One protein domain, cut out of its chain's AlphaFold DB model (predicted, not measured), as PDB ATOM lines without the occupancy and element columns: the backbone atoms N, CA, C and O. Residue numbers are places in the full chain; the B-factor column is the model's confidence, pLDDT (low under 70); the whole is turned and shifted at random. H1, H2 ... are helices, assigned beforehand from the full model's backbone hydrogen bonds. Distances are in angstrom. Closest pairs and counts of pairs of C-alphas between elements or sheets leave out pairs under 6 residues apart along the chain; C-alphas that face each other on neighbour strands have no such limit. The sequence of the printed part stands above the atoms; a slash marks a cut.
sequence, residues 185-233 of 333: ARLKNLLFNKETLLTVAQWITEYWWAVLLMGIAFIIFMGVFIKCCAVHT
ATOM      1  N   ALA A 185     130.236  95.319  52.417       76.12
ATOM      2  CA  ALA A 185     128.825  95.671  52.560       76.12
ATOM      3  C   ALA A 185     128.334  95.395  53.986       76.12
ATOM      4  O   ALA A 185     127.719  96.273  54.592       76.12
ATOM      5  N   ARG A 186     128.707  94.244  54.568       77.50
ATOM      6  CA  ARG A 186     128.439  93.943  55.985       77.50
ATOM      7  C   ARG A 186     129.076  94.962  56.926       77.50
ATOM      8  O   ARG A 186     128.383  95.481  57.795       77.50
ATOM      9  N   LEU A 187     130.347  95.326  56.725       81.06
ATOM     10  CA  LEU A 187     130.986  96.373  57.532       81.06
ATOM     11  C   LEU A 187     130.272  97.725  57.378       81.06
ATOM     12  O   LEU A 187     130.010  98.386  58.380       81.06
ATOM     13  N   LYS A 188     129.894  98.117  56.152       80.94
ATOM     14  CA  LYS A 188     129.112  99.341  55.913       80.94
ATOM     15  C   LYS A 188     127.773  99.305  56.651       80.94
ATOM     16  O   LYS A 188     127.385 100.309  57.234       80.94
ATOM     17  N   ASN A 189     127.072  98.174  56.627       77.88
ATOM     18  CA  ASN A 189     125.757  98.030  57.249       77.88
ATOM     19  C   ASN A 189     125.837  97.958  58.784       77.88
ATOM     20  O   ASN A 189     124.918  98.425  59.444       77.88
ATOM     21  N   LEU A 190     126.939  97.457  59.358       79.12
ATOM     22  CA  LEU A 190     127.191  97.493  60.806       79.12
ATOM     23  C   LEU A 190     127.635  98.880  61.299       79.12
ATOM     24  O   LEU A 190     127.234  99.308  62.377       79.12
ATOM     25  N   LEU A 191     128.464  99.586  60.522       80.12
ATOM     26  CA  LEU A 191     129.092 100.845  60.943       80.12
ATOM     27  C   LEU A 191     128.239 102.080  60.595       80.12
ATOM     28  O   LEU A 191     128.207 103.039  61.360       80.12
ATOM     29  N   PHE A 192     127.490 102.028  59.489       80.44
ATOM     30  CA  PHE A 192     126.590 103.084  59.003       80.44
ATOM     31  C   PHE A 192     125.122 102.619  58.941       80.44
ATOM     32  O   PHE A 192     124.405 102.922  57.983       80.44
ATOM     33  N   ASN A 193     124.657 101.873  59.948       84.62
ATOM     34  CA  ASN A 193     123.223 101.656  60.135       84.62
ATOM     35  C   ASN A 193     122.551 103.005  60.468       84.62
ATOM     36  O   ASN A 193     123.132 103.849  61.150       84.62
ATOM     37  N   LYS A 194     121.307 103.219  60.029       83.31
ATOM     38  CA  LYS A 194     120.522 104.401  60.425       83.31
ATOM     39  C   LYS A 194     120.376 104.480  61.950       83.31
ATOM     40  O   LYS A 194     120.488 105.560  62.515       83.31
ATOM     41  N   GLU A 195     120.205 103.338  62.610       82.69
ATOM     42  CA  GLU A 195     120.070 103.246  64.071       82.69
ATOM     43  C   GLU A 195     121.387 103.551  64.807       82.69
ATOM     44  O   GLU A 195     121.385 104.268  65.810       82.69
ATOM     45  N   THR A 196     122.534 103.089  64.288       82.50
ATOM     46  CA  THR A 196     123.846 103.421  64.879       82.50
ATOM     47  C   THR A 196     124.209 104.885  64.648       82.50
ATOM     48  O   THR A 196     124.752 105.530  65.539       82.50
ATOM     49  N   LEU A 197     123.853 105.457  63.495       83.44
ATOM     50  CA  LEU A 197     124.073 106.878  63.218       83.44
ATOM     51  C   LEU A 197     123.200 107.790  64.089       83.44
ATOM     52  O   LEU A 197     123.695 108.811  64.563       83.44
ATOM     53  N   LEU A 198     121.940 107.426  64.347       83.88
ATOM     54  CA  LEU A 198     121.062 108.193  65.239       83.88
ATOM     55  C   LEU A 198     121.533 108.138  66.698       83.88
ATOM     56  O   LEU A 198     121.601 109.182  67.345       83.88
ATOM     57  N   THR A 199     121.929 106.963  67.197       88.31
ATOM     58  CA  THR A 199     122.455 106.827  68.568       88.31
ATOM     59  C   THR A 199     123.796 107.545  68.752       88.31
ATOM     60  O   THR A 199     123.985 108.233  69.756       88.31
ATOM     61  N   VAL A 200     124.701 107.489  67.766       86.12
ATOM     62  CA  VAL A 200     125.954 108.271  67.782       86.12
ATOM     63  C   VAL A 200     125.680 109.776  67.714       86.12
ATOM     64  O   VAL A 200     126.301 110.532  68.459       86.12
ATOM     65  N   ALA A 201     124.738 110.233  66.882       84.56
ATOM     66  CA  ALA A 201     124.376 111.651  66.803       84.56
ATOM     67  C   ALA A 201     123.804 112.177  68.132       84.56
ATOM     68  O   ALA A 201     124.247 113.220  68.609       84.56
ATOM     69  N   GLN A 202     122.890 111.426  68.759       85.50
ATOM     70  CA  GLN A 202     122.335 111.745  70.081       85.50
ATOM     71  C   GLN A 202     123.426 111.798  71.162       85.50
ATOM     72  O   GLN A 202     123.471 112.739  71.956       85.50
ATOM     73  N   TRP A 203     124.352 110.834  71.156       89.81
ATOM     74  CA  TRP A 203     125.477 110.811  72.094       89.81
ATOM     75  C   TRP A 203     126.414 112.018  71.921       89.81
ATOM     76  O   TRP A 203     126.840 112.607  72.913       89.81
ATOM     77  N   ILE A 204     126.693 112.434  70.678       89.44
ATOM     78  CA  ILE A 204     127.510 113.625  70.382       89.44
ATOM     79  C   ILE A 204     126.834 114.907  70.890       89.44
ATOM     80  O   ILE A 204     127.531 115.782  71.406       89.44
ATOM     81  N   THR A 205     125.509 115.035  70.765       84.38
ATOM     82  CA  THR A 205     124.788 116.215  71.273       84.38
ATOM     83  C   THR A 205     124.741 116.268  72.800       84.38
ATOM     84  O   THR A 205     124.910 117.346  73.366       84.38
ATOM     85  N   GLU A 206     124.593 115.120  73.465       89.25
ATOM     86  CA  GLU A 206     124.560 115.029  74.933       89.25
ATOM     87  C   GLU A 206     125.952 115.279  75.551       89.25
ATOM     88  O   GLU A 206     126.119 116.072  76.479       89.25
ATOM     89  N   TYR A 207     126.991 114.658  74.982       91.06
ATOM     90  CA  TYR A 207     128.368 114.692  75.490       91.06
ATOM     91  C   TYR A 207     129.312 115.545  74.628       91.06
ATOM     92  O   TYR A 207     130.497 115.232  74.481       91.06
ATOM     93  N   TRP A 208     128.821 116.665  74.086       92.12
ATOM     94  CA  TRP A 208     129.596 117.576  73.223       92.12
ATOM     95  C   TRP A 208     130.934 118.018  73.848       92.12
ATOM     96  O   TRP A 208     131.956 118.118  73.165       92.12
ATOM     97  N   TRP A 209     130.957 118.215  75.169       91.94
ATOM     98  CA  TRP A 209     132.155 118.565  75.935       91.94
ATOM     99  C   TRP A 209     133.210 117.445  75.923       91.94
ATOM    100  O   TRP A 209     134.406 117.728  75.845       91.94
ATOM    101  N   ALA A 210     132.792 116.175  75.938       89.69
ATOM    102  CA  ALA A 210     133.695 115.028  75.883       89.69
ATOM    103  C   ALA A 210     134.330 114.897  74.491       89.69
ATOM    104  O   ALA A 210     135.524 114.609  74.382       89.69
ATOM    105  N   VAL A 211     133.569 115.195  73.432       89.25
ATOM    106  CA  VAL A 211     134.078 115.253  72.050       89.25
ATOM    107  C   VAL A 211     135.142 116.350  71.906       89.25
ATOM    108  O   VAL A 211     136.206 116.096  71.337       89.25
ATOM    109  N   LEU A 212     134.919 117.539  72.482       92.12
ATOM    110  CA  LEU A 212     135.926 118.610  72.499       92.12
ATOM    111  C   LEU A 212     137.188 118.221  73.284       92.12
ATOM    112  O   LEU A 212     138.296 118.445  72.793       92.12
ATOM    113  N   LEU A 213     137.049 117.603  74.463       94.19
ATOM    114  CA  LEU A 213     138.201 117.135  75.246       94.19
ATOM    115  C   LEU A 213     138.999 116.051  74.508       94.19
ATOM    116  O   LEU A 213     140.228 116.118  74.490       94.19
ATOM    117  N   MET A 214     138.329 115.104  73.843       91.62
ATOM    118  CA  MET A 214     138.979 114.097  72.994       91.62
ATOM    119  C   MET A 214     139.719 114.735  71.810       91.62
ATOM    120  O   MET A 214     140.852 114.349  71.517       91.62
ATOM    121  N   GLY A 215     139.133 115.751  71.168       93.56
ATOM    122  CA  GLY A 215     139.783 116.516  70.099       93.56
ATOM    123  C   GLY A 215     141.037 117.258  70.576       93.56
ATOM    124  O   GLY A 215     142.095 117.153  69.954       93.56
ATOM    125  N   ILE A 216     140.957 117.948  71.718       95.06
ATOM    126  CA  ILE A 216     142.101 118.638  72.337       95.06
ATOM    127  C   ILE A 216     143.193 117.630  72.725       95.06
ATOM    128  O   ILE A 216     144.365 117.845  72.407       95.06
ATOM    129  N   ALA A 217     142.827 116.507  73.348       93.94
ATOM    130  CA  ALA A 217     143.764 115.445  73.709       93.94
ATOM    131  C   ALA A 217     144.469 114.852  72.477       93.94
ATOM    132  O   ALA A 217     145.684 114.649  72.509       93.94
ATOM    133  N   PHE A 218     143.748 114.645  71.370       94.56
ATOM    134  CA  PHE A 218     144.324 114.177  70.107       94.56
ATOM    135  C   PHE A 218     145.298 115.194  69.489       94.56
ATOM    136  O   PHE A 218     146.373 114.805  69.032       94.56
ATOM    137  N   ILE A 219     144.980 116.493  69.524       94.69
ATOM    138  CA  ILE A 219     145.882 117.560  69.051       94.69
ATOM    139  C   ILE A 219     147.149 117.628  69.915       94.69
ATOM    140  O   ILE A 219     148.253 117.723  69.375       94.69
ATOM    141  N   ILE A 220     147.019 117.526  71.243       94.31
ATOM    142  CA  ILE A 220     148.166 117.475  72.163       94.31
ATOM    143  C   ILE A 220     149.013 116.230  71.880       94.31
ATOM    144  O   ILE A 220     150.232 116.344  71.746       94.31
ATOM    145  N   PHE A 221     148.390 115.058  71.722       94.19
ATOM    146  CA  PHE A 221     149.080 113.814  71.381       94.19
ATOM    147  C   PHE A 221     149.824 113.919  70.045       94.19
ATOM    148  O   PHE A 221     151.006 113.587  69.988       94.19
ATOM    149  N   MET A 222     149.190 114.449  68.995       91.75
ATOM    150  CA  MET A 222     149.840 114.678  67.701       91.75
ATOM    151  C   MET A 222     150.972 115.704  67.794       91.75
ATOM    152  O   MET A 222     152.034 115.488  67.217       91.75
ATOM    153  N   GLY A 223     150.814 116.778  68.573       91.56
ATOM    154  CA  GLY A 223     151.882 117.748  68.830       91.56
ATOM    155  C   GLY A 223     153.081 117.137  69.565       91.56
ATOM    156  O   GLY A 223     154.231 117.389  69.195       91.56
ATOM    157  N   VAL A 224     152.831 116.286  70.566       90.25
ATOM    158  CA  VAL A 224     153.866 115.518  71.277       90.25
ATOM    159  C   VAL A 224     154.530 114.513  70.337       90.25
ATOM    160  O   VAL A 224     155.755 114.487  70.266       90.25
ATOM    161  N   PHE A 225     153.755 113.753  69.560       88.31
ATOM    162  CA  PHE A 225     154.259 112.785  68.586       88.31
ATOM    163  C   PHE A 225     155.141 113.458  67.529       88.31
ATOM    164  O   PHE A 225     156.286 113.053  67.351       88.31
ATOM    165  N   ILE A 226     154.678 114.551  66.912       88.88
ATOM    166  CA  ILE A 226     155.466 115.354  65.964       88.88
ATOM    167  C   ILE A 226     156.753 115.861  66.624       88.88
ATOM    168  O   ILE A 226     157.811 115.805  66.002       88.88
ATOM    169  N   LYS A 227     156.709 116.310  67.886       84.31
ATOM    170  CA  LYS A 227     157.899 116.799  68.599       84.31
ATOM    171  C   LYS A 227     158.884 115.683  68.964       84.31
ATOM    172  O   LYS A 227     160.089 115.901  68.867       84.31
ATOM    173  N   CYS A 228     158.399 114.497  69.322       79.19
ATOM    174  CA  CYS A 228     159.215 113.300  69.526       79.19
ATOM    175  C   CYS A 228     159.847 112.831  68.208       79.19
ATOM    176  O   CYS A 228     161.062 112.650  68.140       79.19
ATOM    177  N   CYS A 229     159.058 112.714  67.139       76.19
ATOM    178  CA  CYS A 229     159.546 112.346  65.814       76.19
ATOM    179  C   CYS A 229     160.549 113.372  65.273       76.19
ATOM    180  O   CYS A 229     161.605 112.973  64.807       76.19
ATOM    181  N   ALA A 230     160.316 114.681  65.418       71.38
ATOM    182  CA  ALA A 230     161.223 115.727  64.929       71.38
ATOM    183  C   ALA A 230     162.630 115.711  65.564       71.38
ATOM    184  O   ALA A 230     163.565 116.245  64.972       71.38
ATOM    185  N   VAL A 231     162.812 115.092  66.740       68.50
ATOM    186  CA  VAL A 231     164.140 114.862  67.353       68.50
ATOM    187  C   VAL A 231     164.895 113.699  66.683       68.50
ATOM    188  O   VAL A 231     166.127 113.633  66.753       68.50
ATOM    189  N   HIS A 232     164.163 112.805  66.017       60.31
ATOM    190  CA  HIS A 232     164.658 111.576  65.398       60.31
ATOM    191  C   HIS A 232     164.625 111.594  63.857       60.31
ATOM    192  O   HIS A 232     165.388 110.858  63.236       60.31
ATOM    193  N   THR A 233     163.814 112.452  63.230       63.38
ATOM    194  CA  THR A 233     163.768 112.642  61.775       63.38
ATOM    195  C   THR A 233     164.982 113.460  61.312       63.38
ATOM    196  O   THR A 233     165.095 114.634  61.674       63.38
TER     197      THR A 233
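AT A GLANCE: This is residues 185 to 233 of the 333 residues of the protein "Hypothetical protein" of Timema genevievae (UniProt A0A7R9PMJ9). The model is an open, flat L made of helices: the long helix H3 is one arm, the shorter helices H2 and H1 follow each other in the other arm, and the corner lies where H2 ends and H3 begins. No core is formed, and most of both arms stands free. The printed part has 49 residues with three named helices, in the order H1, H2, H3, and no named strand; the class is all helix. It is extended, with a radius of gyration of the C-alphas of 16.6 A, and spans 46 by 30 by 6 A, only just flat.

HOW THE PARTS SIT: H3, residues 208 to 232, is close to but not clearly touching H2, residues 194 to 206; their closest C-alphas, those of Ile 204 and Val 211, are 7.0 A apart. Their lines are about perpendicular, at 89 degrees. H2 is likewise close to but not clearly touching H1, residues 185 to 191, with the closest C-alphas, those of Leu 190 and Thr 196, 7.9 A apart. H1 and H2 run the same way at a shallow tilt of 24 degrees. H1 and H3 are apart. In H1 and H2 every O i to N i+4 pair is within hydrogen-bond range; in H3 19 of 21 are.

IN THESE COORDINATES: H3 measures 36.4 A from C-alpha 208 at (129.596, 117.576, 73.223) to C-alpha 232 at (164.658, 111.576, 65.398). H2 measures 18.4 A from C-alpha 194 to C-alpha 206. H1 measures 9.9 A and begins with C-alpha 185 at (128.825, 95.671, 52.560).

THE WHOLE: The two C-alphas farthest apart, those of Glu 195 and Val 231, are 45.7 A apart. The printed part has no cut, and both links are tight. The mean pLDDT of the printed part is 85.3; residues 231 to 233 are under 70.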